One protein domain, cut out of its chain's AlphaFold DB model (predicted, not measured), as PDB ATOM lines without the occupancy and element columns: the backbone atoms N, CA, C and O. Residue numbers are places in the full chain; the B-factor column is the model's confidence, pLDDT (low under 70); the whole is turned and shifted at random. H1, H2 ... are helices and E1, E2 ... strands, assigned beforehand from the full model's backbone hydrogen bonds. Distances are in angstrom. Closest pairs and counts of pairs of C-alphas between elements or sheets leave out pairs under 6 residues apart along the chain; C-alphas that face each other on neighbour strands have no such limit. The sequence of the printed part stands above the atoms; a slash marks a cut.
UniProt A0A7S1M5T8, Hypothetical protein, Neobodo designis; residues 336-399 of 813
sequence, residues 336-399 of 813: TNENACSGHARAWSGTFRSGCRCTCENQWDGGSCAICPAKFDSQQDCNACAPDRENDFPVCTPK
ATOM      1  N   THR A 336      75.684  21.048  26.755       92.38
ATOM      2  CA  THR A 336      77.046  21.007  27.308       92.38
ATOM      3  C   THR A 336      76.992  20.457  28.720       92.38
ATOM      4  O   THR A 336      75.926  20.466  29.348       92.38
ATOM      5  N   ASN A 337      78.130  19.990  29.235       91.75
ATOM      6  CA  ASN A 337      78.182  19.506  30.606       91.75
ATOM      7  C   ASN A 337      77.704  20.588  31.590       91.75
ATOM      8  O   ASN A 337      76.830  20.337  32.412       91.75
ATOM      9  N   GLU A 338      78.195  21.817  31.434       90.56
ATOM     10  CA  GLU A 338      77.912  22.947  32.324       90.56
ATOM     11  C   GLU A 338      76.438  23.371  32.287       90.56
ATOM     12  O   GLU A 338      75.831  23.579  33.334       90.56
ATOM     13  N   ASN A 339      75.846  23.486  31.092       89.00
ATOM     14  CA  ASN A 339      74.514  24.081  30.937       89.00
ATOM     15  C   ASN A 339      73.371  23.059  31.002       89.00
ATOM     16  O   ASN A 339      72.261  23.418  31.384       89.00
ATOM     17  N   ALA A 340      73.612  21.809  30.597       92.19
ATOM     18  CA  ALA A 340      72.569  20.784  30.500       92.19
ATOM     19  C   ALA A 340      72.736  19.639  31.506       92.19
ATOM     20  O   ALA A 340      71.751  18.990  31.856       92.19
ATOM     21  N   CYS A 341      73.964  19.396  31.968       95.50
ATOM     22  CA  CYS A 341      74.295  18.271  32.839       95.50
ATOM     23  C   CYS A 341      74.878  18.700  34.195       95.50
ATOM     24  O   CYS A 341      75.578  17.923  34.847       95.50
ATOM     25  N   SER A 342      74.613  19.948  34.601       94.88
ATOM     26  CA  SER A 342      75.018  20.525  35.889       94.88
ATOM     27  C   SER A 342      76.525  20.462  36.192       94.88
ATOM     28  O   SER A 342      76.912  20.623  37.340       94.88
ATOM     29  N   GLY A 343      77.377  20.250  35.184       94.81
ATOM     30  CA  GLY A 343      78.826  20.086  35.338       94.81
ATOM     31  C   GLY A 343      79.275  18.683  35.770       94.81
ATOM     32  O   GLY A 343      80.471  18.468  35.937       94.81
ATOM     33  N   HIS A 344      78.354  17.726  35.908       94.62
ATOM     34  CA  HIS A 344      78.601  16.419  36.529       94.62
ATOM     35  C   HIS A 344      78.431  15.224  35.575       94.62
ATOM     36  O   HIS A 344      78.245  14.085  36.011       94.62
ATOM     37  N   ALA A 345      78.451  15.444  34.259       95.44
ATOM     38  CA  ALA A 345      78.420  14.380  33.259       95.44
ATOM     39  C   ALA A 345      79.793  14.096  32.647       95.44
ATOM     40  O   ALA A 345      80.461  14.982  32.125       95.44
ATOM     41  N   ARG A 346      80.138  12.805  32.568       94.75
ATOM     42  CA  ARG A 346      81.326  12.320  31.844       94.75
ATOM     43  C   ARG A 346      81.158  12.352  30.322       94.75
ATOM     44  O   ARG A 346      82.133  12.292  29.583       94.75
ATOM     45  N   ALA A 347      79.914  12.332  29.847       93.12
ATOM     46  CA  ALA A 347      79.560  12.413  28.434       93.12
ATOM     47  C   ALA A 347      78.129  12.930  28.291       93.12
ATOM     48  O   ALA A 347      77.269  12.618  29.113       93.12
ATOM     49  N   TRP A 348      77.846  13.663  27.224       94.69
ATOM     50  CA  TRP A 348      76.519  14.198  26.938       94.69
ATOM     51  C   TRP A 348      76.241  14.148  25.432       94.69
ATOM     52  O   TRP A 348      77.157  14.024  24.621       94.69
ATOM     53  N   SER A 349      74.966  14.179  25.048       92.69
ATOM     54  CA  SER A 349      74.535  14.217  23.644       92.69
ATOM     55  C   SER A 349      73.139  14.833  23.510       92.69
ATOM     56  O   SER A 349      72.392  14.877  24.490       92.69
ATOM     57  N   GLY A 350      72.781  15.267  22.299       89.62
ATOM     58  CA  GLY A 350      71.486  15.879  21.982       89.62
ATOM     59  C   GLY A 350      71.518  17.411  21.967       89.62
ATOM     60  O   GLY A 350      72.566  18.028  22.156       89.62
ATOM     61  N   THR A 351      70.352  18.012  21.740       89.94
ATOM     62  CA  THR A 351      70.096  19.455  21.847       89.94
ATOM     63  C   THR A 351      69.006  19.716  22.885       89.94
ATOM     64  O   THR A 351      68.271  18.802  23.274       89.94
ATOM     65  N   PHE A 352      68.851  20.967  23.323       88.69
ATOM     66  CA  PHE A 352      67.757  21.332  24.233       88.69
ATOM     67  C   PHE A 352      66.369  21.002  23.650       88.69
ATOM     68  O   PHE A 352      65.478  20.601  24.397       88.69
ATOM     69  N   ARG A 353      66.196  21.091  22.322       88.12
ATOM     70  CA  ARG A 353      64.938  20.758  21.629       88.12
ATOM     71  C   ARG A 353      64.697  19.248  21.538       88.12
ATOM     72  O   ARG A 353      63.571  18.802  21.735       88.12
ATOM     73  N   SER A 354      65.735  18.448  21.269       89.06
ATOM     74  CA  SER A 354      65.614  16.980  21.215       89.06
ATOM     75  C   SER A 354      65.629  16.308  22.595       89.06
ATOM     76  O   SER A 354      65.424  15.098  22.690       89.06
ATOM     77  N   GLY A 355      65.916  17.074  23.649       91.25
ATOM     78  CA  GLY A 355      66.230  16.581  24.984       91.25
ATOM     79  C   GLY A 355      67.718  16.251  25.129       91.25
ATOM     80  O   GLY A 355      68.299  15.528  24.314       91.25
ATOM     81  N   CYS A 356      68.326  16.764  26.200       94.56
ATOM     82  CA  CYS A 356      69.706  16.463  26.555       94.56
ATOM     83  C   CYS A 356      69.811  15.091  27.212       94.56
ATOM     84  O   CYS A 356      69.076  14.771  28.146       94.56
ATOM     85  N   ARG A 357      70.756  14.277  26.739       95.31
ATOM     86  CA  ARG A 357      71.079  12.984  27.337       95.31
ATOM     87  C   ARG A 357      72.440  13.060  28.006       95.31
ATOM     88  O   ARG A 357      73.468  12.959  27.336       95.31
ATOM     89  N   CYS A 358      72.427  13.203  29.324       96.62
ATOM     90  CA  CYS A 358      73.619  13.229  30.155       96.62
ATOM     91  C   CYS A 358      73.971  11.815  30.638       96.62
ATOM     92  O   CYS A 358      73.110  11.050  31.068       96.62
ATOM     93  N   THR A 359      75.247  11.451  30.552       96.06
ATOM     94  CA  THR A 359      75.810  10.270  31.207       96.06
ATOM     95  C   THR A 359      76.610  10.761  32.398       96.06
ATOM     96  O   THR A 359      77.689  11.322  32.221       96.06
ATOM     97  N   CYS A 360      76.073  10.560  33.594       96.56
ATOM     98  CA  CYS A 360      76.631  11.123  34.814       96.56
ATOM     99  C   CYS A 360      77.994  10.522  35.171       96.56
ATOM    100  O   CYS A 360      78.257   9.339  34.929       96.56
ATOM    101  N   GLU A 361      78.884  11.370  35.678       95.25
ATOM    102  CA  GLU A 361      80.162  10.977  36.258       95.25
ATOM    103  C   GLU A 361      79.951  10.497  37.702       95.25
ATOM    104  O   GLU A 361      78.976  10.856  38.359       95.25
ATOM    105  N   ASN A 362      80.836   9.633  38.199       94.25
ATOM    106  CA  ASN A 362      80.760   9.082  39.554       94.25
ATOM    107  C   ASN A 362      79.381   8.483  39.898       94.25
ATOM    108  O   ASN A 362      78.937   7.535  39.249       94.25
ATOM    109  N   GLN A 363      78.754   8.975  40.968       95.50
ATOM    110  CA  GLN A 363      77.456   8.520  41.470       95.50
ATOM    111  C   GLN A 363      76.365   9.586  41.333       95.50
ATOM    112  O   GLN A 363      75.323   9.474  41.979       95.50
ATOM    113  N   TRP A 364      76.602  10.613  40.516       96.06
ATOM    114  CA  TRP A 364      75.571  11.566  40.129       96.06
ATOM    115  C   TRP A 364      74.444  10.852  39.364       96.06
ATOM    116  O   TRP A 364      74.689   9.901  38.620       96.06
ATOM    117  N   ASP A 365      73.205  11.294  39.560       94.88
ATOM    118  CA  ASP A 365      71.997  10.684  38.994       94.88
ATOM    119  C   ASP A 365      71.012  11.753  38.471       94.88
ATOM    120  O   ASP A 365      71.175  12.960  38.690       94.88
ATOM    121  N   GLY A 366      69.968  11.308  37.770       94.00
ATOM    122  CA  GLY A 366      68.952  12.140  37.126       94.00
ATOM    123  C   GLY A 366      69.289  12.512  35.678       94.00
ATOM    124  O   GLY A 366      70.419  12.375  35.217       94.00
ATOM    125  N   GLY A 367      68.289  13.010  34.936       91.62
ATOM    126  CA  GLY A 367      68.436  13.349  33.509       91.62
ATOM    127  C   GLY A 367      69.476  14.441  33.212       91.62
ATOM    128  O   GLY A 367      70.017  14.469  32.111       91.62
ATOM    129  N   SER A 368      69.782  15.287  34.200       94.69
ATOM    130  CA  SER A 368      70.772  16.369  34.135       94.69
ATOM    131  C   SER A 368      71.967  16.159  35.072       94.69
ATOM    132  O   SER A 368      72.708  17.102  35.303       94.69
ATOM    133  N   CYS A 369      72.136  14.979  35.680       96.88
ATOM    134  CA  CYS A 369      73.212  14.703  36.648       96.88
ATOM    135  C   CYS A 369      73.277  15.659  37.853       96.88
ATOM    136  O   CYS A 369      74.316  15.796  38.487       96.88
ATOM    137  N   ALA A 370      72.163  16.309  38.196       96.06
ATOM    138  CA  ALA A 370      72.103  17.284  39.284       96.06
ATOM    139  C   ALA A 370      71.938  16.650  40.677       96.06
ATOM    140  O   ALA A 370      71.966  17.355  41.685       96.06
ATOM    141  N   ILE A 371      71.691  15.338  40.757       95.94
ATOM    142  CA  ILE A 371      71.325  14.673  42.009       95.94
ATOM    143  C   ILE A 371      72.508  13.850  42.508       95.94
ATOM    144  O   ILE A 371      72.850  12.839  41.903       95.94
ATOM    145  N   CYS A 372      73.087  14.238  43.646       96.69
ATOM    146  CA  CYS A 372      73.996  13.382  44.408       96.69
ATOM    147  C   CYS A 372      73.183  12.562  45.420       96.69
ATOM    148  O   CYS A 372      72.591  13.146  46.333       96.69
ATOM    149  N   PRO A 373      73.110  11.225  45.311       95.44
ATOM    150  CA  PRO A 373      72.428  10.418  46.313       95.44
ATOM    151  C   PRO A 373      73.070  10.605  47.692       95.44
ATOM    152  O   PRO A 373      74.284  10.504  47.823       95.44
ATOM    153  N   ALA A 374      72.258  10.769  48.741       93.25
ATOM    154  CA  ALA A 374      72.701  11.139  50.097       93.25
ATOM    155  C   ALA A 374      73.731  10.202  50.771       93.25
ATOM    156  O   ALA A 374      74.235  10.509  51.846       93.25
ATOM    157  N   LYS A 375      74.024   9.035  50.187       92.06
ATOM    158  CA  LYS A 375      75.086   8.128  50.658       92.06
ATOM    159  C   LYS A 375      76.485   8.517  50.152       92.06
ATOM    160  O   LYS A 375      77.464   7.925  50.604       92.06
ATOM    161  N   PHE A 376      76.569   9.480  49.238       93.88
ATOM    162  CA  PHE A 376      77.798  10.003  48.649       93.88
ATOM    163  C   PHE A 376      77.994  11.472  49.032       93.88
ATOM    164  O   PHE A 376      77.033  12.183  49.318       93.88
ATOM    165  N   ASP A 377      79.249  11.908  49.071       92.31
ATOM    166  CA  ASP A 377      79.623  13.273  49.428       92.31
ATOM    167  C   ASP A 377      79.545  14.195  48.201       92.31
ATOM    168  O   ASP A 377      80.361  14.098  47.280       92.31
ATOM    169  N   SER A 378      78.580  15.118  48.192       93.06
ATOM    170  CA  SER A 378      78.427  16.105  47.117       93.06
ATOM    171  C   SER A 378      79.576  17.118  47.058       93.06
ATOM    172  O   SER A 378      79.782  17.726  46.014       93.06
ATOM    173  N   GLN A 379      80.334  17.316  48.148       93.75
ATOM    174  CA  GLN A 379      81.513  18.196  48.145       93.75
ATOM    175  C   GLN A 379      82.717  17.559  47.444       93.75
ATOM    176  O   GLN A 379      83.645  18.264  47.051       93.75
ATOM    177  N   GLN A 380      82.693  16.240  47.266       93.12
ATOM    178  CA  GLN A 380      83.719  15.474  46.565       93.12
ATOM    179  C   GLN A 380      83.172  14.917  45.248       93.12
ATOM    180  O   GLN A 380      83.475  13.791  44.877       93.12
ATOM    181  N   ASP A 381      82.320  15.672  44.547       92.75
ATOM    182  CA  ASP A 381      81.794  15.294  43.224       92.75
ATOM    183  C   ASP A 381      81.139  13.890  43.195       92.75
ATOM    184  O   ASP A 381      81.237  13.140  42.222       92.75
ATOM    185  N   CYS A 382      80.527  13.490  44.317       95.19
ATOM    186  CA  CYS A 382      79.961  12.158  44.554       95.19
ATOM    187  C   CYS A 382      80.936  10.993  44.294       95.19
ATOM    188  O   CYS A 382      80.493   9.875  44.015       95.19
ATOM    189  N   ASN A 383      82.251  11.228  44.381       94.38
ATOM    190  CA  ASN A 383      83.301  10.215  44.220       94.38
ATOM    191  C   ASN A 383      83.792   9.619  45.552       94.38
ATOM    192  O   ASN A 383      84.658   8.744  45.565       94.38
ATOM    193  N   ALA A 384      83.207  10.061  46.666       93.25
ATOM    194  CA  ALA A 384      83.483   9.577  48.007       93.25
ATOM    195  C   ALA A 384      82.181   9.288  48.761       93.25
ATOM    196  O   ALA A 384      81.103   9.792  48.431       93.25
ATOM    197  N   CYS A 385      82.274   8.451  49.789       92.94
ATOM    198  CA  CYS A 385      81.161   8.216  50.699       92.94
ATOM    199  C   CYS A 385      80.891   9.450  51.563       92.94
ATOM    200  O   CYS A 385      81.828  10.132  51.974       92.94
ATOM    201  N   ALA A 386      79.614   9.712  51.861       91.19
ATOM    202  CA  ALA A 386      79.241  10.778  52.787       91.19
ATOM    203  C   ALA A 386      79.897  10.557  54.173       91.19
ATOM    204  O   ALA A 386      80.120   9.402  54.552       91.19
ATOM    205  N   PRO A 387      80.191  11.615  54.957       88.12
ATOM    206  CA  PRO A 387      80.958  11.506  56.207       88.12
ATOM    207  C   PRO A 387      80.372  10.563  57.276       88.12
ATOM    208  O   PRO A 387      81.087  10.118  58.175       88.12
ATOM    209  N   ASP A 388      79.072  10.264  57.209       86.94
ATOM    210  CA  ASP A 388      78.343   9.350  58.099       86.94
ATOM    211  C   ASP A 388      78.361   7.881  57.624       86.94
ATOM    212  O   ASP A 388      77.777   6.994  58.260       86.94
ATOM    213  N   ARG A 389      79.026   7.599  56.500       87.00
ATOM    214  CA  ARG A 389      79.158   6.273  55.897       87.00
ATOM    215  C   ARG A 389      80.602   5.770  56.007       87.00
ATOM    216  O   ARG A 389      81.554   6.538  55.977       87.00
ATOM    217  N   GLU A 390      80.764   4.460  56.150       77.25
ATOM    218  CA  GLU A 390      82.046   3.756  56.246       77.25
ATOM    219  C   GLU A 390      82.084   2.645  55.172       77.25
ATOM    220  O   GLU A 390      81.041   2.020  54.924       77.25
ATOM    221  N   ASN A 391      83.247   2.497  54.506       74.81
ATOM    222  CA  ASN A 391      83.699   1.522  53.477       74.81
ATOM    223  C   ASN A 391      84.364   2.207  52.259       74.81
ATOM    224  O   ASN A 391      84.139   3.389  52.006       74.81
ATOM    225  N   ASP A 392      85.138   1.435  51.482       82.62
ATOM    226  CA  ASP A 392      85.745   1.875  50.220       82.62
ATOM    227  C   ASP A 392      84.670   2.142  49.143       82.62
ATOM    228  O   ASP A 392      83.798   1.309  48.862       82.62
ATOM    229  N   PHE A 393      84.729   3.327  48.523       84.75
ATOM    230  CA  PHE A 393      83.893   3.712  47.381       84.75
ATOM    231  C   PHE A 393      83.970   2.649  46.261       84.75
ATOM    232  O   PHE A 393      85.064   2.152  45.980       84.75
ATOM    233  N   PRO A 394      82.855   2.283  45.587       86.88
ATOM    234  CA  PRO A 394      81.539   2.941  45.573       86.88
ATOM    235  C   PRO A 394      80.490   2.372  46.550       86.88
ATOM    236  O   PRO A 394      79.315   2.740  46.474       86.88
ATOM    237  N   VAL A 395      80.854   1.465  47.466       88.19
ATOM    238  CA  VAL A 395      79.880   0.788  48.344       88.19
ATOM    239  C   VAL A 395      79.843   1.441  49.726       88.19
ATOM    240  O   VAL A 395      80.435   0.949  50.678       88.19
ATOM    241  N   CYS A 396      79.096   2.535  49.859       89.62
ATOM    242  CA  CYS A 396      78.983   3.277  51.118       89.62
ATOM    243  C   CYS A 396      77.936   2.655  52.057       89.62
ATOM    244  O   CYS A 396      76.740   2.664  51.749       89.62
ATOM    245  N   THR A 397      78.356   2.136  53.217       86.62
ATOM    246  CA  THR A 397      77.437   1.608  54.248       86.62
ATOM    247  C   THR A 397      77.338   2.557  55.439       86.62
ATOM    248  O   THR A 397      78.294   3.266  55.715       86.62
ATOM    249  N   PRO A 398      76.191   2.654  56.137       83.75
ATOM    250  CA  PRO A 398      76.100   3.481  57.340       83.75
ATOM    251  C   PRO A 398      77.136   3.053  58.374       83.75
ATOM    252  O   PRO A 398      77.201   1.873  58.721       83.75
ATOM    253  N   LYS A 399      77.918   4.017  58.873       80.12
ATOM    254  CA  LYS A 399      78.831   3.770  59.984       80.12
ATOM    255  C   LYS A 399      78.007   3.265  61.174       80.12
ATOM    256  O   LYS A 399      76.977   3.878  61.477       80.12
TER     257      LYS A 399
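AT A GLANCE: This is residues 336 to 399 of the 813 residues of the protein "Hypothetical protein" of Neobodo designis (UniProt A0A7S1M5T8). This is a rod of mostly loops with little regular structure: a small two-stranded hairpin, E1 and E2, with the short helix H1 near it makes one part, and residues 361 to 399 wind away from it along the length with no named element. Named elements, in the order H1, E1, E2, hold only 13 of the 64 printed residues; the class is mixed and the sheet antiparallel. It is only just loose, close to compact, with a radius of gyration of the C-alphas of 13.1 A and spans of 44 by 16 by 14 A.

IN THESE COORDINATES: H1 is residues 337 to 340, beginning at C-alpha 337 (78.182, 19.506, 30.606). E1, residues 345 to 349, is 10.4 A long. E2, residues 357 to 360, is 9.5 A long and ends at C-alpha 360 (76.631, 11.123, 34.814).

HOW THE PARTS SIT: E1 and E2 are antiparallel at 169 degrees, with N 359 and O 347 within hydrogen-bond range at 2.7 A. The closest C-alphas of H1 and E1, Asn 337 and Ala 345, are 5.8 A apart. H1 is too short for an O i to N i+4 pair, and its one O i to N i+3 pair is not within range. Residues 389 to 390 pair with 397 to 398, antiparallel.

THE WHOLE: The farthest C-alphas, Arg 353 and Lys 399, are 44.2 A apart. The printed part has no cut, no link between named elements is long, and no printed residue is under 70 in pLDDT.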